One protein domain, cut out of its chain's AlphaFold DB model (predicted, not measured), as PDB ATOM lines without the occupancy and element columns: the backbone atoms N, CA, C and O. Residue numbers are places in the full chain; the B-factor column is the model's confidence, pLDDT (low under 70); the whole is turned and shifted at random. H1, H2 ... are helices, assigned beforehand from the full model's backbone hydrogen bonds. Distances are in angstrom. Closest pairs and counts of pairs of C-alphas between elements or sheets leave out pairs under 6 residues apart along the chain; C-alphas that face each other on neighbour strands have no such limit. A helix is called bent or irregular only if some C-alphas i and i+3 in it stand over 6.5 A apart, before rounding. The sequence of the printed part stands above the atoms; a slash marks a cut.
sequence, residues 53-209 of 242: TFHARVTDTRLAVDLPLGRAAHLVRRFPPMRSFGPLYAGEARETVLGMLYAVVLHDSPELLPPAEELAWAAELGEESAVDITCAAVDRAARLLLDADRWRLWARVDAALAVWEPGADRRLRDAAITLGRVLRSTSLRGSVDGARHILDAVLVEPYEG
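This is residues 53 to 209 of the 242 residues of an uncharacterized protein of Actinoplanes philippinensis (UniProt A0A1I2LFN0). A compact cluster of mostly crossed helices is built round H3, which lies in the middle with H2, H5, H6, H7 and H8 packed on it. H1 and H4 lie side by side at one end, and the hairpin of H6 and H7 covers the opposite end; the long link from H2 to H3 loops outward. The printed part has 157 residues, with eight named helices, H1 to H8 in chain order, and no named strand: the class is all helix. It is compact, with a radius of gyration of the C-alphas of 15.0 A and spans of 44 by 40 by 25 A.

Start with H1, residues 54 to 64, which touches H2, residues 69 to 78, at Ala 64 and Arg 71, their closest C-alphas, 4.2 A apart. H2 forms a helical hairpin with the hub, H3, residues 94 to 108, at a steep tilt of 41 degrees; the closest C-alphas, of Leu 69 and Gly 99, are 5.1 A apart. Next, H4, residues 116 to 125, touches H1 at a shallow tilt of 32 degrees, opposite ways, closest at the C-alphas of Thr 61 and Ala 123, 4.7 A. H5, residues 128 to 145, has a kink of 67 degrees near residue 135; with residues 138 to 145 alone it touches H3, about perpendicular at 78 degrees, closest at the C-alphas of Leu 101 and Ala 142, 5.2 A. H6, residues 150 to 164, and H7, residues 170 to 189, form a helical hairpin at a shallow tilt of 25 degrees, with the C-alphas of Leu 161 and Ala 176 closest at 4.9 A. H8, residues 193 to 207, touches H5, closest at the C-alphas of Arg 143 and Leu 199, 6.0 A. H1 and H8 are apart. Every O i to N i+4 pair is within hydrogen-bond range in H1, H2, H3, H4 and H6, against 12 of 14 in H5, 13 of 16 in H7 and 8 of 11 in H8.

Find C-alpha 54 at (7.266, -6.308, -32.499), where H1 begins. H3 is 21.1 A long, H5 23.3 A, H6 21.6 A and H7 28.9 A. H5, H7 and H8 are irregular: C-alphas 134 and 137 are 7.7 A apart, 181 and 184 7.6 A, and, only just, 203 and 206 6.7 A. H8, 21.6 A long, ends at C-alpha 207, (-7.161, 1.381, -11.989).

The two C-alphas farthest apart, of Ser 84 and Ala 168, are 45.4 A apart. The printed part has no cut. Residues 79 to 93 make the long link; residues 84 to 86 have pLDDT under 70.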
ATOM      1  N   THR A  53       8.372 -10.625 -30.527       91.25
ATOM      2  CA  THR A  53       8.829  -9.667 -31.536       91.25
ATOM      3  C   THR A  53       7.760  -8.603 -31.774       91.25
ATOM      4  O   THR A  53       6.563  -8.875 -31.664       91.25
ATOM      5  N   PHE A  54       8.181  -7.402 -32.171       88.88
ATOM      6  CA  PHE A  54       7.266  -6.308 -32.499       88.88
ATOM      7  C   PHE A  54       6.167  -6.736 -33.487       88.88
ATOM      8  O   PHE A  54       4.987  -6.540 -33.215       88.88
ATOM      9  N   HIS A  55       6.530  -7.431 -34.571       93.75
ATOM     10  CA  HIS A  55       5.573  -7.941 -35.557       93.75
ATOM     11  C   HIS A  55       4.530  -8.894 -34.949       93.75
ATOM     12  O   HIS A  55       3.353  -8.849 -35.312       93.75
ATOM     13  N   ALA A  56       4.942  -9.766 -34.022       91.69
ATOM     14  CA  ALA A  56       4.016 -10.664 -33.340       91.69
ATOM     15  C   ALA A  56       3.051  -9.890 -32.432       91.69
ATOM     16  O   ALA A  56       1.879 -10.256 -32.355       91.69
ATOM     17  N   ARG A  57       3.514  -8.809 -31.790       91.94
ATOM     18  CA  ARG A  57       2.648  -7.928 -30.997       91.94
ATOM     19  C   ARG A  57       1.648  -7.174 -31.873       91.94
ATOM     20  O   ARG A  57       0.464  -7.274 -31.599       91.94
ATOM     21  N   VAL A  58       2.093  -6.549 -32.969       95.75
ATOM     22  CA  VAL A  58       1.216  -5.857 -33.942       95.75
ATOM     23  C   VAL A  58       0.162  -6.799 -34.530       95.75
ATOM     24  O   VAL A  58      -1.000  -6.442 -34.692       95.75
ATOM     25  N   THR A  59       0.541  -8.041 -34.838       96.75
ATOM     26  CA  THR A  59      -0.422  -9.048 -35.314       96.75
ATOM     27  C   THR A  59      -1.489  -9.352 -34.258       96.75
ATOM     28  O   THR A  59      -2.664  -9.500 -34.593       96.75
ATOM     29  N   ASP A  60      -1.097  -9.444 -32.985       95.12
ATOM     30  CA  ASP A  60      -2.016  -9.730 -31.883       95.12
ATOM     31  C   ASP A  60      -2.923  -8.534 -31.559       95.12
ATOM     32  O   ASP A  60      -4.114  -8.721 -31.330       95.12
ATOM     33  N   THR A  61      -2.410  -7.304 -31.610       96.75
ATOM     34  CA  THR A  61      -3.207  -6.084 -31.397       96.75
ATOM     35  C   THR A  61      -4.153  -5.796 -32.563       96.75
ATOM     36  O   THR A  61      -5.288  -5.392 -32.329       96.75
ATOM     37  N   ARG A  62      -3.771  -6.105 -33.812       98.25
ATOM     38  CA  ARG A  62      -4.700  -6.102 -34.964       98.25
ATOM     39  C   ARG A  62      -5.858  -7.079 -34.779       98.25
ATOM     40  O   ARG A  62      -6.986  -6.762 -35.137       98.25
ATOM     41  N   LEU A  63      -5.595  -8.254 -34.205       97.81
ATOM     42  CA  LEU A  63      -6.657  -9.183 -33.822       97.81
ATOM     43  C   LEU A  63      -7.518  -8.600 -32.687       97.81
ATOM     44  O   LEU A  63      -8.736  -8.723 -32.727       97.81
ATOM     45  N   ALA A  64      -6.903  -7.946 -31.699       97.81
ATOM     46  CA  ALA A  64      -7.579  -7.385 -30.529       97.81
ATOM     47  C   ALA A  64      -8.562  -6.239 -30.835       97.81
ATOM     48  O   ALA A  64      -9.495  -6.018 -30.056       97.81
ATOM     49  N   VAL A  65      -8.367  -5.521 -31.947       98.25
ATOM     50  CA  VAL A  65      -9.279  -4.460 -32.417       98.25
ATOM     51  C   VAL A  65     -10.347  -4.958 -33.399       98.25
ATOM     52  O   VAL A  65     -11.276  -4.221 -33.719       98.25
ATOM     53  N   ASP A  66     -10.252  -6.204 -33.875       97.69
ATOM     54  CA  ASP A  66     -11.220  -6.783 -34.811       97.69
ATOM     55  C   ASP A  66     -12.453  -7.302 -34.054       97.69
ATOM     56  O   ASP A  66     -12.474  -8.405 -33.506       97.69
ATOM     57  N   LEU A  67     -13.491  -6.476 -33.954       97.25
ATOM     58  CA  LEU A  67     -14.740  -6.814 -33.270       97.25
ATOM     59  C   LEU A  67     -15.753  -7.489 -34.220       97.25
ATOM     60  O   LEU A  67     -15.819  -7.146 -35.399       97.25
ATOM     61  N   PRO A  68     -16.602  -8.411 -33.722       98.19
ATOM     62  CA  PRO A  68     -16.653  -8.900 -32.339       98.19
ATOM     63  C   PRO A  68     -15.709 -10.088 -32.056       98.19
ATOM     64  O   PRO A  68     -15.350 -10.330 -30.903       98.19
ATOM     65  N   LEU A  69     -15.328 -10.858 -33.083       98.31
ATOM     66  CA  LEU A  69     -14.677 -12.164 -32.905       98.31
ATOM     67  C   LEU A  69     -13.181 -12.071 -32.589       98.31
ATOM     68  O   LEU A  69     -12.695 -12.818 -31.741       98.31
ATOM     69  N   GLY A  70     -12.448 -11.173 -33.243       98.31
ATOM     70  CA  GLY A  70     -11.014 -11.006 -33.022       98.31
ATOM     71  C   GLY A  70     -10.702 -10.554 -31.599       98.31
ATOM     72  O   GLY A  70      -9.904 -11.206 -30.920       98.31
ATOM     73  N   ARG A  71     -11.407  -9.536 -31.087       98.31
ATOM     74  CA  ARG A  71     -11.269  -9.092 -29.689       98.31
ATOM     75  C   ARG A  71     -11.572 -10.221 -28.706       98.31
ATOM     76  O   ARG A  71     -10.798 -10.452 -27.778       98.31
ATOM     77  N   ALA A  72     -12.652 -10.972 -28.931       98.50
ATOM     78  CA  ALA A  72     -12.986 -12.134 -28.111       98.50
ATOM     79  C   ALA A  72     -11.860 -13.186 -28.106       98.50
ATOM     80  O   ALA A  72     -11.431 -13.629 -27.037       98.50
ATOM     81  N   ALA A  73     -11.335 -13.544 -29.280       98.12
ATOM     82  CA  ALA A  73     -10.242 -14.503 -29.418       98.12
ATOM     83  C   ALA A  73      -8.946 -14.013 -28.754       98.12
ATOM     84  O   ALA A  73      -8.264 -14.785 -28.074       98.12
ATOM     85  N   HIS A  74      -8.610 -12.731 -28.920       97.38
ATOM     86  CA  HIS A  74      -7.446 -12.109 -28.298       97.38
ATOM     87  C   HIS A  74      -7.512 -12.213 -26.768       97.38
ATOM     88  O   HIS A  74      -6.601 -12.768 -26.145       97.38
ATOM     89  N   LEU A  75      -8.621 -11.781 -26.161       97.38
ATOM     90  CA  LEU A  75      -8.784 -11.808 -24.707       97.38
ATOM     91  C   LEU A  75      -8.735 -13.237 -24.145       97.38
ATOM     92  O   LEU A  75      -8.075 -13.508 -23.144       97.38
ATOM     93  N   VAL A  76      -9.350 -14.199 -24.828       96.25
ATOM     94  CA  VAL A  76      -9.310 -15.614 -24.429       96.25
ATOM     95  C   VAL A  76      -7.896 -16.197 -24.451       96.25
ATOM     96  O   VAL A  76      -7.562 -17.030 -23.597       96.25
ATOM     97  N   ARG A  77      -7.059 -15.774 -25.404       93.50
ATOM     98  CA  ARG A  77      -5.641 -16.159 -25.467       93.50
ATOM     99  C   ARG A  77      -4.817 -15.478 -24.378       93.50
ATOM    100  O   ARG A  77      -3.930 -16.125 -23.823       93.50
ATOM    101  N   ARG A  78      -5.106 -14.208 -24.075       91.50
ATOM    102  CA  ARG A  78      -4.425 -13.425 -23.031       91.50
ATOM    103  C   ARG A  78      -4.709 -13.962 -21.626       91.50
ATOM    104  O   ARG A  78      -3.795 -14.037 -20.812       91.50
ATOM    105  N   PHE A  79      -5.936 -14.418 -21.371       91.81
ATOM    106  CA  PHE A  79      -6.386 -14.905 -20.064       91.81
ATOM    107  C   PHE A  79      -6.693 -16.412 -20.092       91.81
ATOM    108  O   PHE A  79      -7.851 -16.814 -20.237       91.81
ATOM    109  N   PRO A  80      -5.687 -17.300 -19.984       88.94
ATOM    110  CA  PRO A  80      -5.899 -18.748 -19.974       88.94
ATOM    111  C   PRO A  80      -6.635 -19.224 -18.702       88.94
ATOM    112  O   PRO A  80      -6.542 -18.574 -17.661       88.94
ATOM    113  N   PRO A  81      -7.332 -20.381 -18.734       88.25
ATOM    114  CA  PRO A  81      -8.035 -20.904 -17.563       88.25
ATOM    115  C   PRO A  81      -7.086 -21.160 -16.391       88.25
ATOM    116  O   PRO A  81      -6.113 -21.910 -16.525       88.25
ATOM    117  N   MET A  82      -7.413 -20.623 -15.219       78.88
ATOM    118  CA  MET A  82      -6.686 -20.899 -13.986       78.88
ATOM    119  C   MET A  82      -7.319 -22.101 -13.291       78.88
ATOM    120  O   MET A  82      -8.507 -22.113 -13.008       78.88
ATOM    121  N   ARG A  83      -6.527 -23.145 -13.024       70.75
ATOM    122  CA  ARG A  83      -7.015 -24.372 -12.355       70.75
ATOM    123  C   ARG A  83      -6.685 -24.425 -10.863       70.75
ATOM    124  O   ARG A  83      -7.113 -25.350 -10.181       70.75
ATOM    125  N   SER A  84      -5.878 -23.486 -10.376       61.25
ATOM    126  CA  SER A  84      -5.314 -23.471  -9.025       61.25
ATOM    127  C   SER A  84      -6.290 -22.966  -7.952       61.25
ATOM    128  O   SER A  84      -6.135 -23.346  -6.793       61.25
ATOM    129  N   PHE A  85      -7.306 -22.176  -8.324       61.25
ATOM    130  CA  PHE A  85      -8.178 -21.446  -7.385       61.25
ATOM    131  C   PHE A  85      -9.674 -21.546  -7.738       61.25
ATOM    132  O   PHE A  85     -10.426 -20.594  -7.569       61.25
ATOM    133  N   GLY A  86     -10.111 -22.700  -8.252       68.94
ATOM    134  CA  GLY A  86     -11.467 -22.885  -8.787       68.94
ATOM    135  C   GLY A  86     -11.540 -22.610 -10.295       68.94
ATOM    136  O   GLY A  86     -10.495 -22.481 -10.930       68.94
ATOM    137  N   PRO A  87     -12.738 -22.571 -10.907       83.50
ATOM    138  CA  PRO A  87     -12.915 -22.441 -12.356       83.50
ATOM    139  C   PRO A  87     -12.718 -20.998 -12.874       83.50
ATOM    140  O   PRO A  87     -13.438 -20.552 -13.768       83.50
ATOM    141  N   LEU A  88     -11.750 -20.247 -12.335       86.75
ATOM    142  CA  LEU A  88     -11.470 -18.878 -12.784       86.75
ATOM    143  C   LEU A  88     -10.975 -18.875 -14.233       86.75
ATOM    144  O   LEU A  88     -10.146 -19.702 -14.628       86.75
ATOM    145  N   TYR A  89     -11.499 -17.946 -15.033       90.56
ATOM    146  CA  TYR A  89     -11.238 -17.843 -16.479       90.56
ATOM    147  C   TYR A  89     -11.556 -19.123 -17.287       90.56
ATOM    148  O   TYR A  89     -11.180 -19.235 -18.459       90.56
ATOM    149  N   ALA A  90     -12.218 -20.113 -16.678       89.56
ATOM    150  CA  ALA A  90     -12.554 -21.383 -17.307       89.56
ATOM    151  C   ALA A  90     -13.885 -21.309 -18.071       89.56
ATOM    152  O   ALA A  90     -14.638 -20.348 -17.961       89.56
ATOM    153  N   GLY A  91     -14.172 -22.352 -18.850       87.62
ATOM    154  CA  GLY A  91     -15.372 -22.458 -19.678       87.62
ATOM    155  C   GLY A  91     -15.016 -22.535 -21.156       87.62
ATOM    156  O   GLY A  91     -14.353 -21.654 -21.696       87.62
ATOM    157  N   GLU A  92     -15.453 -23.604 -21.820       85.81
ATOM    158  CA  GLU A  92     -15.136 -23.853 -23.235       85.81
ATOM    159  C   GLU A  92     -15.796 -22.831 -24.171       85.81
ATOM    160  O   GLU A  92     -15.267 -22.540 -25.237       85.81
ATOM    161  N   ALA A  93     -16.910 -22.230 -23.744       92.88
ATOM    162  CA  ALA A  93     -17.672 -21.264 -24.530       92.88
ATOM    163  C   ALA A  93     -17.231 -19.800 -24.336       92.88
ATOM    164  O   ALA A  93     -17.868 -18.908 -24.881       92.88
ATOM    165  N   ARG A  94     -16.173 -19.516 -23.563       95.06
ATOM    166  CA  ARG A  94     -15.783 -18.138 -23.194       95.06
ATOM    167  C   ARG A  94     -15.550 -17.205 -24.390       95.06
ATOM    168  O   ARG A  94     -15.990 -16.065 -24.349       95.06
ATOM    169  N   GLU A  95     -14.925 -17.701 -25.459       97.19
ATOM    170  CA  GLU A  95     -14.703 -16.933 -26.695       97.19
ATOM    171  C   GLU A  95     -16.025 -16.603 -27.382       97.19
ATOM    172  O   GLU A  95     -16.310 -15.448 -27.675       97.19
ATOM    173  N   THR A  96     -16.878 -17.614 -27.542       97.50
ATOM    174  CA  THR A  96     -18.226 -17.468 -28.093       97.50
ATOM    175  C   THR A  96     -19.063 -16.474 -27.294       97.50
ATOM    176  O   THR A  96     -19.708 -15.611 -27.881       97.50
ATOM    177  N   VAL A  97     -19.044 -16.572 -25.960       98.00
ATOM    178  CA  VAL A  97     -19.786 -15.665 -25.076       98.00
ATOM    179  C   VAL A  97     -19.283 -14.235 -25.253       98.00
ATOM    180  O   VAL A  97     -20.102 -13.355 -25.479       98.00
ATOM    181  N   LEU A  98     -17.969 -13.994 -25.231       98.62
ATOM    182  CA  LEU A  98     -17.413 -12.656 -25.477       98.62
ATOM    183  C   LEU A  98     -17.812 -12.115 -26.856       98.62
ATOM    184  O   LEU A  98     -18.259 -10.976 -26.951       98.62
ATOM    185  N   GLY A  99     -17.735 -12.939 -27.905       98.56
ATOM    186  CA  GLY A  99     -18.175 -12.554 -29.246       98.56
ATOM    187  C   GLY A  99     -19.658 -12.167 -29.293       98.56
ATOM    188  O   GLY A  99     -20.014 -11.171 -29.915       98.56
ATOM    189  N   MET A 100     -20.523 -12.902 -28.590       98.56
ATOM    190  CA  MET A 100     -21.951 -12.580 -28.471       98.56
ATOM    191  C   MET A 100     -22.200 -11.294 -27.675       98.56
ATOM    192  O   MET A 100     -23.068 -10.512 -28.052       98.56
ATOM    193  N   LEU A 101     -21.439 -11.041 -26.606       98.69
ATOM    194  CA  LEU A 101     -21.547  -9.800 -25.834       98.69
ATOM    195  C   LEU A 101     -21.154  -8.590 -26.682       98.69
ATOM    196  O   LEU A 101     -21.906  -7.621 -26.741       98.69
ATOM    197  N   TYR A 102     -20.026  -8.664 -27.393       98.75
ATOM    198  CA  TYR A 102     -19.622  -7.603 -28.314       98.75
ATOM    199  C   TYR A 102     -20.619  -7.423 -29.458       98.75
ATOM    200  O   TYR A 102     -20.858  -6.290 -29.867       98.75
ATOM    201  N   ALA A 103     -21.252  -8.502 -29.932       98.44
ATOM    202  CA  ALA A 103     -22.305  -8.397 -30.933       98.44
ATOM    203  C   ALA A 103     -23.496  -7.558 -30.443       98.44
ATOM    204  O   ALA A 103     -23.963  -6.668 -31.149       98.44
ATOM    205  N   VAL A 104     -23.933  -7.785 -29.201       98.56
ATOM    206  CA  VAL A 104     -24.994  -6.986 -28.570       98.56
ATOM    207  C   VAL A 104     -24.566  -5.531 -28.397       98.56
ATOM    208  O   VAL A 104     -25.344  -4.645 -28.725       98.56
ATOM    209  N   VAL A 105     -23.342  -5.259 -27.929       98.44
ATOM    210  CA  VAL A 105     -22.865  -3.874 -27.746       98.44
ATOM    211  C   VAL A 105     -22.825  -3.116 -29.073       98.44
ATOM    212  O   VAL A 105     -23.317  -1.996 -29.144       98.44
ATOM    213  N   LEU A 106     -22.300  -3.731 -30.133       97.75
ATOM    214  CA  LEU A 106     -22.252  -3.122 -31.466       97.75
ATOM    215  C   LEU A 106     -23.646  -2.887 -32.066       97.75
ATOM    216  O   LEU A 106     -23.816  -1.968 -32.864       97.75
ATOM    217  N   HIS A 107     -24.630  -3.720 -31.718       97.56
ATOM    218  CA  HIS A 107     -26.013  -3.547 -32.157       97.56
ATOM    219  C   HIS A 107     -26.741  -2.446 -31.372       97.56
ATOM    220  O   HIS A 107     -27.355  -1.572 -31.979       97.56
ATOM    221  N   ASP A 108     -26.663  -2.490 -30.042       98.12
ATOM    222  CA  ASP A 108     -27.457  -1.635 -29.154       98.12
ATOM    223  C   ASP A 108     -26.817  -0.262 -28.907       98.12
ATOM    224  O   ASP A 108     -27.503   0.675 -28.495       98.12
ATOM    225  N   SER A 109     -25.499  -0.146 -29.067       97.62
ATOM    226  CA  SER A 109     -24.734   1.065 -28.748       97.62
ATOM    227  C   SER A 109     -23.530   1.228 -29.691       97.62
ATOM    228  O   SER A 109     -22.381   1.232 -29.232       97.62
ATOM    229  N   PRO A 110     -23.755   1.332 -31.018       96.50
ATOM    230  CA  PRO A 110     -22.677   1.469 -32.001       96.50
ATOM    231  C   PRO A 110     -21.793   2.700 -31.755       96.50
ATOM    232  O   PRO A 110     -20.627   2.696 -32.137       96.50
ATOM    233  N   GLU A 111     -22.306   3.732 -31.082       96.81
ATOM    234  CA  GLU A 111     -21.565   4.934 -30.692       96.81
ATOM    235  C   GLU A 111     -20.453   4.686 -29.663       96.81
ATOM    236  O   GLU A 111     -19.597   5.546 -29.477       96.81
ATOM    237  N   LEU A 112     -20.453   3.530 -28.986       97.00
ATOM    238  CA  LEU A 112     -19.367   3.138 -28.083       97.00
ATOM    239  C   LEU A 112     -18.151   2.588 -28.832       97.00
ATOM    240  O   LEU A 112     -17.092   2.446 -28.221       97.00
ATOM    241  N   LEU A 113     -18.294   2.247 -30.117       96.75
ATOM    242  CA  LEU A 113     -17.190   1.753 -30.928       96.75
ATOM    243  C   LEU A 113     -16.189   2.892 -31.180       96.75
ATOM    244  O   LEU A 113     -16.584   3.926 -31.728       96.75
ATOM    245  N   PRO A 114     -14.899   2.711 -30.847       96.75
ATOM    246  CA  PRO A 114     -13.901   3.719 -31.157       96.75
ATOM    247  C   PRO A 114     -13.784   3.927 -32.675       96.75
ATOM    248  O   PRO A 114     -13.974   2.975 -33.444       96.75
ATOM    249  N   PRO A 115     -13.457   5.147 -33.136       97.31
ATOM    250  CA  PRO A 115     -13.236   5.422 -34.548       97.31
ATOM    251  C   PRO A 115     -12.230   4.448 -35.173       97.31
ATOM    252  O   PRO A 115     -11.232   4.070 -34.559       97.31
ATOM    253  N   ALA A 116     -12.454   4.071 -36.434       96.62
ATOM    254  CA  ALA A 116     -11.606   3.096 -37.125       96.62
ATOM    255  C   ALA A 116     -10.129   3.529 -37.204       96.62
ATOM    256  O   ALA A 116      -9.238   2.685 -37.158       96.62
ATOM    257  N   GLU A 117      -9.869   4.834 -37.302       97.75
ATOM    258  CA  GLU A 117      -8.518   5.403 -37.290       97.75
ATOM    259  C   GLU A 117      -7.824   5.258 -35.929       97.75
ATOM    260  O   GLU A 117      -6.635   4.950 -35.886       97.75
ATOM    261  N   GLU A 118      -8.568   5.391 -34.829       97.62
ATOM    262  CA  GLU A 118      -8.050   5.205 -33.473       97.62
ATOM    263  C   GLU A 118      -7.734   3.728 -33.214       97.62
ATOM    264  O   GLU A 118      -6.648   3.398 -32.739       97.62
ATOM    265  N   LEU A 119      -8.634   2.824 -33.620       97.75
ATOM    266  CA  LEU A 119      -8.398   1.379 -33.563       97.75
ATOM    267  C   LEU A 119      -7.188   0.962 -34.402       97.75
ATOM    268  O   LEU A 119      -6.371   0.160 -33.951       97.75
ATOM    269  N   ALA A 120      -7.055   1.504 -35.615       97.88
ATOM    270  CA  ALA A 120      -5.909   1.230 -36.472       97.88
ATOM    271  C   ALA A 120      -4.611   1.731 -35.827       97.88
ATOM    272  O   ALA A 120      -3.639   0.983 -35.761       97.88
ATOM    273  N   TRP A 121      -4.606   2.955 -35.297       97.75
ATOM    274  CA  TRP A 121      -3.453   3.511 -34.597       97.75
ATOM    275  C   TRP A 121      -3.047   2.656 -33.387       97.75
ATOM    276  O   TRP A 121      -1.893   2.233 -33.308       97.75
ATOM    277  N   ALA A 122      -3.993   2.321 -32.501       95.75
ATOM    278  CA  ALA A 122      -3.735   1.489 -31.326       95.75
ATOM    279  C   ALA A 122      -3.204   0.098 -31.715       95.75
ATOM    280  O   ALA A 122      -2.295  -0.437 -31.075       95.75
ATOM    281  N   ALA A 123      -3.718  -0.477 -32.807       97.25
ATOM    282  CA  ALA A 123      -3.240  -1.753 -33.317       97.25
ATOM    283  C   ALA A 123      -1.781  -1.693 -33.801       97.25
ATOM    284  O   ALA A 123      -1.014  -2.615 -33.521       97.25
ATOM    285  N   GLU A 124      -1.368  -0.624 -34.485       97.25
ATOM    286  CA  GLU A 124      -0.005  -0.499 -35.021       97.25
ATOM    287  C   GLU A 124       1.069  -0.255 -33.950       97.25
ATOM    288  O   GLU A 124       2.242  -0.546 -34.192       97.25
ATOM    289  N   LEU A 125       0.696   0.199 -32.747       90.62
ATOM    290  CA  LEU A 125       1.637   0.320 -31.624       90.62
ATOM    291  C   LEU A 125       2.175  -1.044 -31.163       90.62
ATOM    292  O   LEU A 125       3.292  -1.146 -30.652       90.62
ATOM    293  N   GLY A 126       1.394  -2.116 -31.343       91.00
ATOM    294  CA  GLY A 126       1.726  -3.427 -30.785       91.00
ATOM    295  C   GLY A 126       1.726  -3.431 -29.250       91.00
ATOM    296  O   GLY A 126       2.439  -4.232 -28.641       91.00
ATOM    297  N   GLU A 127       0.957  -2.533 -28.632       89.19
ATOM    298  CA  GLU A 127       0.771  -2.422 -27.186       89.19
ATOM    299  C   GLU A 127      -0.658  -2.836 -26.816       89.19
ATOM    300  O   GLU A 127      -1.631  -2.239 -27.268       89.19
ATOM    301  N   GLU A 128      -0.794  -3.882 -25.997       91.50
ATOM    302  CA  GLU A 128      -2.110  -4.383 -25.565       91.50
ATOM    303  C   GLU A 128      -2.858  -3.353 -24.722       91.50
ATOM    304  O   GLU A 128      -4.045  -3.138 -24.938       91.50
ATOM    305  N   SER A 129      -2.141  -2.658 -23.836       88.88
ATOM    306  CA  SER A 129      -2.693  -1.602 -22.986       88.88
ATOM    307  C   SER A 129      -3.313  -0.463 -23.797       88.88
ATOM    308  O   SER A 129      -4.367   0.038 -23.421       88.88
ATOM    309  N   ALA A 130      -2.712  -0.080 -24.930       90.69
ATOM    310  CA  ALA A 130      -3.288   0.929 -25.818       90.69
ATOM    311  C   ALA A 130      -4.642   0.463 -26.375       90.69
ATOM    312  O   ALA A 130      -5.623   1.201 -26.331       90.69
ATOM    313  N   VAL A 131      -4.720  -0.793 -26.825       96.69
ATOM    314  CA  VAL A 131      -5.969  -1.388 -27.320       96.69
ATOM    315  C   VAL A 131      -7.013  -1.537 -26.208       96.69
ATOM    316  O   VAL A 131      -8.201  -1.335 -26.457       96.69
ATOM    317  N   ASP A 132      -6.605  -1.876 -24.987       95.62
ATOM    318  CA  ASP A 132      -7.513  -1.987 -23.843       95.62
ATOM    319  C   ASP A 132      -8.092  -0.636 -23.431       95.62
ATOM    320  O   ASP A 132      -9.292  -0.542 -23.183       95.62
ATOM    321  N   ILE A 133      -7.270   0.416 -23.417       92.75
ATOM    322  CA  ILE A 133      -7.719   1.785 -23.141       92.75
ATOM    323  C   ILE A 133      -8.719   2.232 -24.210       92.75
ATOM    324  O   ILE A 133      -9.819   2.665 -23.866       92.75
ATOM    325  N   THR A 134      -8.378   2.073 -25.494       97.31
ATOM    326  CA  THR A 134      -9.257   2.462 -26.606       97.31
ATOM    327  C   THR A 134     -10.588   1.704 -26.564       97.31
ATOM    328  O   THR A 134     -11.647   2.295 -26.750       97.31
ATOM    329  N   CYS A 135     -10.582   0.409 -26.242       97.88
ATOM    330  CA  CYS A 135     -11.800  -0.405 -26.195       97.88
ATOM    331  C   CYS A 135     -12.506  -0.433 -24.827       97.88
ATOM    332  O   CYS A 135     -13.514  -1.133 -24.684       97.88
ATOM    333  N   ALA A 136     -12.040   0.321 -23.825       97.00
ATOM    334  CA  ALA A 136     -12.535   0.226 -22.450       97.00
ATOM    335  C   ALA A 136     -14.054   0.450 -22.334       97.00
ATOM    336  O   ALA A 136     -14.720  -0.213 -21.535       97.00
ATOM    337  N   ALA A 137     -14.625   1.350 -23.142       97.50
ATOM    338  CA  ALA A 137     -16.064   1.618 -23.152       97.50
ATOM    339  C   ALA A 137     -16.884   0.422 -23.673       97.50
ATOM    340  O   ALA A 137     -17.893   0.050 -23.065       97.50
ATOM    341  N   VAL A 138     -16.426  -0.216 -24.755       98.38
ATOM    342  CA  VAL A 138     -17.056  -1.412 -25.338       98.38
ATOM    343  C   VAL A 138     -16.951  -2.592 -24.373       98.38
ATOM    344  O   VAL A 138     -17.946  -3.276 -24.125       98.38
ATOM    345  N   ASP A 139     -15.783  -2.794 -23.764       98.56
ATOM    346  CA  ASP A 139     -15.550  -3.859 -22.784       98.56
ATOM    347  C   ASP A 139     -16.397  -3.670 -21.530       98.56
ATOM    348  O   ASP A 139     -16.984  -4.626 -21.015       98.56
ATOM    349  N   ARG A 140     -16.523  -2.425 -21.058       98.31
ATOM    350  CA  ARG A 140     -17.384  -2.084 -19.927       98.31
ATOM    351  C   ARG A 140     -18.848  -2.368 -20.242       98.31
ATOM    352  O   ARG A 140     -19.530  -2.983 -19.423       98.31
ATOM    353  N   ALA A 141     -19.334  -1.965 -21.415       98.50
ATOM    354  CA  ALA A 141     -20.701  -2.256 -21.833       98.50
ATOM    355  C   ALA A 141     -20.945  -3.771 -21.936       98.50
ATOM    356  O   ALA A 141     -21.929  -4.272 -21.387       98.50
ATOM    357  N   ALA A 142     -20.013  -4.515 -22.541       98.62
ATOM    358  CA  ALA A 142     -20.068  -5.972 -22.629       98.62
ATOM    359  C   ALA A 142     -20.083  -6.630 -21.240       98.62
ATOM    360  O   ALA A 142     -20.835  -7.577 -21.004       98.62
ATOM    361  N   ARG A 143     -19.302  -6.103 -20.290       98.38
ATOM    362  CA  ARG A 143     -19.268  -6.590 -18.907       98.38
ATOM    363  C   ARG A 143     -20.596  -6.372 -18.193       98.38
ATOM    364  O   ARG A 143     -21.049  -7.285 -17.506       98.38
ATOM    365  N   LEU A 144     -21.226  -5.214 -18.356       97.94
ATOM    366  CA  LEU A 144     -22.497  -4.886 -17.696       97.94
ATOM    367  C   LEU A 144     -23.677  -5.707 -18.233       97.94
ATOM    368  O   LEU A 144     -24.621  -5.983 -17.495       97.94
ATOM    369  N   LEU A 145     -23.617  -6.185 -19.484       97.94
ATOM    370  CA  LEU A 145     -24.603  -7.142 -20.008       97.94
ATOM    371  C   LEU A 145     -24.667  -8.434 -19.176       97.94
ATOM    372  O   LEU A 145     -25.725  -9.056 -19.097       97.94
ATOM    373  N   LEU A 146     -23.558  -8.827 -18.540       96.81
ATOM    374  CA  LEU A 146     -23.482 -10.025 -17.699       96.81
ATOM    375  C   LEU A 146     -24.121  -9.853 -16.317       96.81
ATOM    376  O   LEU A 146     -24.238 -10.848 -15.601       96.81
ATOM    377  N   ASP A 147     -24.517  -8.638 -15.933       95.38
ATOM    378  CA  ASP A 147     -25.263  -8.382 -14.692       95.38
ATOM    379  C   ASP A 147     -26.783  -8.465 -14.911       95.38
ATOM    380  O   ASP A 147     -27.558  -8.531 -13.956       95.38
ATOM    381  N   ALA A 148     -27.228  -8.498 -16.172       91.25
ATOM    382  CA  ALA A 148     -28.622  -8.717 -16.516       91.25
ATOM    383  C   ALA A 148     -29.039 -10.181 -16.305       91.25
ATOM    384  O   ALA A 148     -28.230 -11.110 -16.348       91.25
ATOM    385  N   ASP A 149     -30.347 -10.394 -16.144       93.44
ATOM    386  CA  ASP A 149     -30.913 -11.738 -16.134       93.44
ATOM    387  C   ASP A 149     -30.563 -12.505 -17.427       93.44
ATOM    388  O   ASP A 149     -30.628 -11.962 -18.536       93.44
ATOM    389  N   ARG A 150     -30.218 -13.792 -17.281       92.94
ATOM    390  CA  ARG A 150     -29.726 -14.630 -18.387       92.94
ATOM    391  C   ARG A 150     -30.726 -14.738 -19.533       92.94
ATOM    392  O   ARG A 150     -30.303 -14.770 -20.684       92.94
ATOM    393  N   TRP A 151     -32.026 -14.799 -19.250       94.06
ATOM    394  CA  TRP A 151     -33.040 -14.871 -20.302       94.06
ATOM    395  C   TRP A 151     -33.020 -13.606 -21.162       94.06
ATOM    396  O   TRP A 151     -32.992 -13.685 -22.390       94.06
ATOM    397  N   ARG A 152     -32.951 -12.435 -20.517       95.75
ATOM    398  CA  ARG A 152     -32.871 -11.141 -21.212       95.75
ATOM    399  C   ARG A 152     -31.583 -11.000 -22.016       95.75
ATOM    400  O   ARG A 152     -31.634 -10.497 -23.135       95.75
ATOM    401  N   LEU A 153     -30.456 -11.460 -21.472       96.56
ATOM    402  CA  LEU A 153     -29.178 -11.471 -22.184       96.56
ATOM    403  C   LEU A 153     -29.288 -12.250 -23.500       96.56
ATOM    404  O   LEU A 153     -28.980 -11.711 -24.558       96.56
ATOM    405  N   TRP A 154     -29.759 -13.498 -23.454       97.19
ATOM    406  CA  TRP A 154     -29.821 -14.332 -24.657       97.19
ATOM    407  C   TRP A 154     -30.845 -13.842 -25.679       97.19
ATOM    408  O   TRP A 154     -30.587 -13.962 -26.871       97.19
ATOM    409  N   ALA A 155     -31.954 -13.239 -25.238       97.12
ATOM    410  CA  ALA A 155     -32.902 -12.591 -26.143       97.12
ATOM    411  C   ALA A 155     -32.265 -11.410 -26.903       97.12
ATOM    412  O   ALA A 155     -32.487 -11.265 -28.102       97.12
ATOM    413  N   ARG A 156     -31.430 -10.599 -26.234       98.06
ATOM    414  CA  ARG A 156     -30.677  -9.513 -26.890       98.06
ATOM    415  C   ARG A 156     -29.627 -10.045 -27.859       98.06
ATOM    416  O   ARG A 156     -29.480  -9.494 -28.942       98.06
ATOM    417  N   VAL A 157     -28.931 -11.125 -27.495       98.25
ATOM    418  CA  VAL A 157     -27.981 -11.790 -28.402       98.25
ATOM    419  C   VAL A 157     -28.696 -12.268 -29.664       98.25
ATOM    420  O   VAL A 157     -28.242 -11.961 -30.760       98.25
ATOM    421  N   ASP A 158     -29.819 -12.974 -29.530       98.25
ATOM    422  CA  ASP A 158     -30.593 -13.464 -30.676       98.25
ATOM    423  C   ASP A 158     -31.039 -12.312 -31.595       98.25
ATOM    424  O   ASP A 158     -30.828 -12.368 -32.806       98.25
ATOM    425  N   ALA A 159     -31.545 -11.219 -31.010       98.06
ATOM    426  CA  ALA A 159     -31.944 -10.023 -31.752       98.06
ATOM    427  C   ALA A 159     -30.776  -9.382 -32.523       98.06
ATOM    428  O   ALA A 159     -30.909  -9.108 -33.716       98.06
ATOM    429  N   ALA A 160     -29.619  -9.193 -31.877       98.06
ATOM    430  CA  ALA A 160     -28.441  -8.606 -32.513       98.06
ATOM    431  C   ALA A 160     -27.947  -9.448 -33.703       98.06
ATOM    432  O   ALA A 160     -27.677  -8.914 -34.780       98.06
ATOM    433  N   LEU A 161     -27.878 -10.774 -33.542       98.19
ATOM    434  CA  LEU A 161     -27.423 -11.671 -34.609       98.19
ATOM    435  C   LEU A 161     -28.422 -11.728 -35.778       98.19
ATOM    436  O   LEU A 161     -27.998 -11.719 -36.935       98.19
ATOM    437  N   ALA A 162     -29.730 -11.718 -35.496       98.00
ATOM    438  CA  ALA A 162     -30.776 -11.736 -36.521       98.00
ATOM    439  C   ALA A 162     -30.745 -10.496 -37.434       98.00
ATOM    440  O   ALA A 162     -31.062 -10.595 -38.619       98.00
ATOM    441  N   VAL A 163     -30.335  -9.336 -36.910       97.19
ATOM    442  CA  VAL A 163     -30.183  -8.101 -37.701       97.19
ATOM    443  C   VAL A 163     -28.972  -8.170 -38.638       97.19
ATOM    444  O   VAL A 163     -29.014  -7.639 -39.748       97.19
ATOM    445  N   TRP A 164     -27.891  -8.828 -38.223       96.25
ATOM    446  CA  TRP A 164     -26.639  -8.875 -38.984       96.25
ATOM    447  C   TRP A 164     -26.588  -9.965 -40.052       96.25
ATOM    448  O   TRP A 164     -25.918  -9.782 -41.067       96.25
ATOM    449  N   GLU A 165     -27.300 -11.075 -39.867       94.56
ATOM    450  CA  GLU A 165     -27.329 -12.183 -40.831       94.56
ATOM    451  C   GLU A 165     -27.769 -11.770 -42.260       94.56
ATOM    452  O   GLU A 165     -27.141 -12.215 -43.224       94.56
ATOM    453  N   PRO A 166     -28.765 -10.882 -42.459       96.12
ATOM    454  CA  PRO A 166     -29.080 -10.337 -43.782       96.12
ATOM    455  C   PRO A 166     -28.303  -9.051 -44.132       96.12
ATOM    456  O   PRO A 166     -28.459  -8.523 -45.234       96.12
ATOM    457  N   GLY A 167     -27.495  -8.509 -43.213       93.75
ATOM    458  CA  GLY A 167     -26.877  -7.185 -43.326       93.75
ATOM    459  C   GLY A 167     -25.805  -7.083 -44.416       93.75
ATOM    460  O   GLY A 167     -25.172  -8.072 -44.774       93.75
ATOM    461  N   ALA A 168     -25.567  -5.881 -44.952       94.69
ATOM    462  CA  ALA A 168     -24.624  -5.651 -46.056       94.69
ATOM    463  C   ALA A 168     -23.144  -5.838 -45.668       94.69
ATOM    464  O   ALA A 168     -22.343  -6.248 -46.511       94.69
ATOM    465  N   ASP A 169     -22.786  -5.586 -44.405       95.69
ATOM    466  CA  ASP A 169     -21.428  -5.789 -43.904       95.69
ATOM    467  C   ASP A 169     -21.109  -7.285 -43.805       95.69
ATOM    468  O   ASP A 169     -21.646  -8.014 -42.969       95.69
ATOM    469  N   ARG A 170     -20.198  -7.741 -44.670       96.38
ATOM    470  CA  ARG A 170     -19.776  -9.140 -44.725       96.38
ATOM    471  C   ARG A 170     -19.143  -9.616 -43.417       96.38
ATOM    472  O   ARG A 170     -19.367 -10.763 -43.048       96.38
ATOM    473  N   ARG A 171     -18.369  -8.780 -42.720       95.00
ATOM    474  CA  ARG A 171     -17.684  -9.189 -41.484       95.00
ATOM    475  C   ARG A 171     -18.690  -9.454 -40.372       95.00
ATOM    476  O   ARG A 171     -18.643 -10.512 -39.748       95.00
ATOM    477  N   LEU A 172     -19.635  -8.533 -40.180       96.19
ATOM    478  CA  LEU A 172     -20.702  -8.699 -39.190       96.19
ATOM    479  C   LEU A 172     -21.618  -9.872 -39.543       96.19
ATOM    480  O   LEU A 172     -21.997 -10.641 -38.662       96.19
ATOM    481  N   ARG A 173     -21.899 -10.073 -40.835       97.56
ATOM    482  CA  ARG A 173     -22.659 -11.226 -41.324       97.56
ATOM    483  C   ARG A 173     -21.972 -12.555 -41.018       97.56
ATOM    484  O   ARG A 173     -22.595 -13.458 -40.463       97.56
ATOM    485  N   ASP A 174     -20.689 -12.680 -41.352       97.88
ATOM    486  CA  ASP A 174     -19.909 -13.899 -41.114       97.88
ATOM    487  C   ASP A 174     -19.805 -14.192 -39.603       97.88
ATOM    488  O   ASP A 174     -19.937 -15.346 -39.172       97.88
ATOM    489  N   ALA A 175     -19.656 -13.148 -38.779       97.56
ATOM    490  CA  ALA A 175     -19.707 -13.259 -37.325       97.56
ATOM    491  C   ALA A 175     -21.084 -13.725 -36.825       97.56
ATOM    492  O   ALA A 175     -21.150 -14.642 -36.002       97.56
ATOM    493  N   ALA A 176     -22.173 -13.168 -37.360       98.00
ATOM    494  CA  ALA A 176     -23.536 -13.549 -37.004       98.00
ATOM    495  C   ALA A 176     -23.827 -15.020 -37.315       98.00
ATOM    496  O   ALA A 176     -24.297 -15.755 -36.447       98.00
ATOM    497  N   ILE A 177     -23.436 -15.486 -38.503       97.50
ATOM    498  CA  ILE A 177     -23.552 -16.894 -38.904       97.50
ATOM    499  C   ILE A 177     -22.737 -17.794 -37.967       97.50
ATOM    500  O   ILE A 177     -23.198 -18.862 -37.553       97.50
ATOM    501  N   THR A 178     -21.516 -17.379 -37.622       97.50
ATOM    502  CA  THR A 178     -20.615 -18.154 -36.759       97.50
ATOM    503  C   THR A 178     -21.184 -18.299 -35.349       97.50
ATOM    504  O   THR A 178     -21.258 -19.413 -34.827       97.50
ATOM    505  N   LEU A 179     -21.638 -17.195 -34.751       97.69
ATOM    506  CA  LEU A 179     -22.195 -17.170 -33.398       97.69
ATOM    507  C   LEU A 179     -23.584 -17.823 -33.340       97.69
ATOM    508  O   LEU A 179     -23.859 -18.593 -32.419       97.69
ATOM    509  N   GLY A 180     -24.431 -17.604 -34.349       97.06
ATOM    510  CA  GLY A 180     -25.780 -18.171 -34.431       97.06
ATOM    511  C   GLY A 180     -25.788 -19.704 -34.424       97.06
ATOM    512  O   GLY A 180     -26.604 -20.320 -33.737       97.06
ATOM    513  N   ARG A 181     -24.803 -20.344 -35.077       97.00
ATOM    514  CA  ARG A 181     -24.638 -21.815 -35.078       97.00
ATOM    515  C   ARG A 181     -24.448 -22.415 -33.684       97.00
ATOM    516  O   ARG A 181     -24.822 -23.564 -33.459       97.00
ATOM    517  N   VAL A 182     -23.858 -21.661 -32.758       96.62
ATOM    518  CA  VAL A 182     -23.536 -22.116 -31.396       96.62
ATOM    519  C   VAL A 182     -24.394 -21.445 -30.322       96.62
ATOM    520  O   VAL A 182     -24.254 -21.776 -29.145       96.62
ATOM    521  N   LEU A 183     -25.311 -20.545 -30.695       95.00
ATOM    522  CA  LEU A 183     -26.155 -19.806 -29.756       95.00
ATOM    523  C   LEU A 183     -26.969 -20.740 -28.862       95.00
ATOM    524  O   LEU A 183     -26.884 -20.644 -27.641       95.00
ATOM    525  N   ARG A 184     -27.708 -21.692 -29.446       92.88
ATOM    526  CA  ARG A 184     -28.587 -22.587 -28.670       92.88
ATOM    527  C   ARG A 184     -27.822 -23.471 -27.685       92.88
ATOM    528  O   ARG A 184     -28.283 -23.689 -26.569       92.88
ATOM    529  N   SER A 185     -26.664 -24.007 -28.077       93.31
ATOM    530  CA  SER A 185     -25.851 -24.829 -27.171       93.31
ATOM    531  C   SER A 185     -25.220 -23.982 -26.066       93.31
ATOM    532  O   SER A 185     -25.188 -24.411 -24.910       93.31
ATOM    533  N   THR A 186     -24.778 -22.770 -26.404       93.19
ATOM    534  CA  THR A 186     -24.158 -21.829 -25.466       93.19
ATOM    535  C   THR A 186     -25.173 -21.282 -24.464       93.19
ATOM    536  O   THR A 186     -24.884 -21.268 -23.271       93.19
ATOM    537  N   SER A 187     -26.385 -20.917 -24.888       91.44
ATOM    538  CA  SER A 187     -27.403 -20.363 -23.986       91.44
ATOM    539  C   SER A 187     -27.884 -21.374 -22.943       91.44
ATOM    540  O   SER A 187     -28.053 -21.026 -21.772       91.44
ATOM    541  N   LEU A 188     -28.032 -22.644 -23.339       88.88
ATOM    542  CA  LEU A 188     -28.504 -23.717 -22.462       88.88
ATOM    543  C   LEU A 188     -27.430 -24.249 -21.506       88.88
ATOM    544  O   LEU A 188     -27.754 -24.642 -20.388       88.88
ATOM    545  N   ARG A 189     -26.166 -24.322 -21.944       84.62
ATOM    546  CA  ARG A 189     -25.106 -25.061 -21.221       84.62
ATOM    547  C   ARG A 189     -23.867 -24.235 -20.895       84.62
ATOM    548  O   ARG A 189     -23.055 -24.665 -20.081       84.62
ATOM    549  N   GLY A 190     -23.695 -23.085 -21.537       78.00
ATOM    550  CA  GLY A 190     -22.542 -22.222 -21.339       78.00
ATOM    551  C   GLY A 190     -22.617 -21.498 -20.000       78.00
ATOM    552  O   GLY A 190     -23.586 -20.790 -19.721       78.00
ATOM    553  N   SER A 191     -21.575 -21.657 -19.183       89.56
ATOM    554  CA  SER A 191     -21.281 -20.682 -18.130       89.56
ATOM    555  C   SER A 191     -20.751 -19.404 -18.781       89.56
ATOM    556  O   SER A 191     -19.988 -19.455 -19.751       89.56
ATOM    557  N   VAL A 192     -21.163 -18.264 -18.231       94.50
ATOM    558  CA  VAL A 192     -20.674 -16.936 -18.618       94.50
ATOM    559  C   VAL A 192     -19.545 -16.444 -17.708       94.50
ATOM    560  O   VAL A 192     -18.943 -15.410 -17.987       94.50
ATOM    561  N   ASP A 193     -19.212 -17.191 -16.650       94.12
ATOM    562  CA  ASP A 193     -18.265 -16.761 -15.615       94.12
ATOM    563  C   ASP A 193     -16.863 -16.570 -16.193       94.12
ATOM    564  O   ASP A 193     -16.178 -15.608 -15.871       94.12
ATOM    565  N   GLY A 194     -16.440 -17.439 -17.117       95.25
ATOM    566  CA  GLY A 194     -15.169 -17.286 -17.824       95.25
ATOM    567  C   GLY A 194     -15.052 -15.950 -18.554       95.25
ATOM    568  O   GLY A 194     -14.036 -15.278 -18.421       95.25
ATOM    569  N   ALA A 195     -16.099 -15.550 -19.281       97.19
ATOM    570  CA  ALA A 195     -16.147 -14.260 -19.965       97.19
ATOM    571  C   ALA A 195     -16.190 -13.094 -18.965       97.19
ATOM    572  O   ALA A 195     -15.481 -12.108 -19.159       97.19
ATOM    573  N   ARG A 196     -16.947 -13.239 -17.865       97.50
ATOM    574  CA  ARG A 196     -16.989 -12.256 -16.772       97.50
ATOM    575  C   ARG A 196     -15.600 -12.008 -16.191       97.50
ATOM    576  O   ARG A 196     -15.165 -10.865 -16.159       97.50
ATOM    577  N   HIS A 197     -14.891 -13.069 -15.805       97.00
ATOM    578  CA  HIS A 197     -13.557 -12.954 -15.218       97.00
ATOM    579  C   HIS A 197     -12.561 -12.286 -16.171       97.00
ATOM    580  O   HIS A 197     -11.731 -11.499 -15.733       97.00
ATOM    581  N   ILE A 198     -12.640 -12.603 -17.468       97.69
ATOM    582  CA  ILE A 198     -11.785 -11.996 -18.495       97.69
ATOM    583  C   ILE A 198     -12.025 -10.486 -18.571       97.69
ATOM    584  O   ILE A 198     -11.068  -9.723 -18.498       97.69
ATOM    585  N   LEU A 199     -13.285 -10.057 -18.682       98.44
ATOM    586  CA  LEU A 199     -13.622  -8.635 -18.758       98.44
ATOM    587  C   LEU A 199     -13.266  -7.898 -17.465       98.44
ATOM    588  O   LEU A 199     -12.721  -6.802 -17.527       98.44
ATOM    589  N   ASP A 200     -13.507  -8.512 -16.304       98.25
ATOM    590  CA  ASP A 200     -13.082  -7.963 -15.016       98.25
ATOM    591  C   ASP A 200     -11.569  -7.737 -14.984       98.25
ATOM    592  O   ASP A 200     -11.130  -6.658 -14.608       98.25
ATOM    593  N   ALA A 201     -10.776  -8.719 -15.424       96.06
ATOM    594  CA  ALA A 201      -9.320  -8.629 -15.408       96.06
ATOM    595  C   ALA A 201      -8.759  -7.548 -16.342       96.06
ATOM    596  O   ALA A 201      -7.795  -6.887 -15.968       96.06
ATOM    597  N   VAL A 202      -9.358  -7.353 -17.521       96.38
ATOM    598  CA  VAL A 202      -8.981  -6.261 -18.439       96.38
ATOM    599  C   VAL A 202      -9.336  -4.903 -17.836       96.38
ATOM    600  O   VAL A 202      -8.537  -3.975 -17.858       96.38
ATOM    601  N   LEU A 203     -10.539  -4.778 -17.273       97.31
ATOM    602  CA  LEU A 203     -11.071  -3.488 -16.839       97.31
ATOM    603  C   LEU A 203     -10.457  -2.973 -15.531       97.31
ATOM    604  O   LEU A 203     -10.509  -1.766 -15.300       97.31
ATOM    605  N   VAL A 204      -9.912  -3.840 -14.666       95.81
ATOM    606  CA  VAL A 204      -9.237  -3.404 -13.423       95.81
ATOM    607  C   VAL A 204      -7.836  -2.853 -13.649       95.81
ATOM    608  O   VAL A 204      -7.381  -2.058 -12.830       95.81
ATOM    609  N   GLU A 205      -7.163  -3.251 -14.730       89.44
ATOM    610  CA  GLU A 205      -5.755  -2.917 -14.977       89.44
ATOM    611  C   GLU A 205      -5.495  -1.396 -14.992       89.44
ATOM    612  O   GLU A 205      -4.609  -0.961 -14.255       89.44
ATOM    613  N   PRO A 206      -6.297  -0.552 -15.679       88.19
ATOM    614  CA  PRO A 206      -6.094   0.902 -15.668       88.19
ATOM    615  C   PRO A 206      -6.283   1.572 -14.299       88.19
ATOM    616  O   PRO A 206      -5.912   2.730 -14.131       88.19
ATOM    617  N   TYR A 207      -6.894   0.876 -13.338       91.06
ATOM    618  CA  TYR A 207      -7.161   1.381 -11.989       91.06
ATOM    619  C   TYR A 207      -6.252   0.749 -10.932       91.06
ATOM    620  O   TYR A 207      -6.524   0.915  -9.744       91.06
ATOM    621  N   GLU A 208      -5.234  -0.014 -11.350       89.25
ATOM    622  CA  GLU A 208      -4.363  -0.785 -10.450       89.25
ATOM    623  C   GLU A 208      -5.171  -1.681  -9.485       89.25
ATOM    624  O   GLU A 208      -4.791  -1.909  -8.338       89.25
ATOM    625  N   GLY A 209      -6.333  -2.158  -9.948       91.50
ATOM    626  CA  GLY A 209      -7.250  -2.965  -9.153       91.50
ATOM    627  C   GLY A 209      -6.868  -4.443  -9.108       91.50
ATOM    628  O   GLY A 209      -6.038  -4.928  -9.877       91.50
TER     629      GLY A 209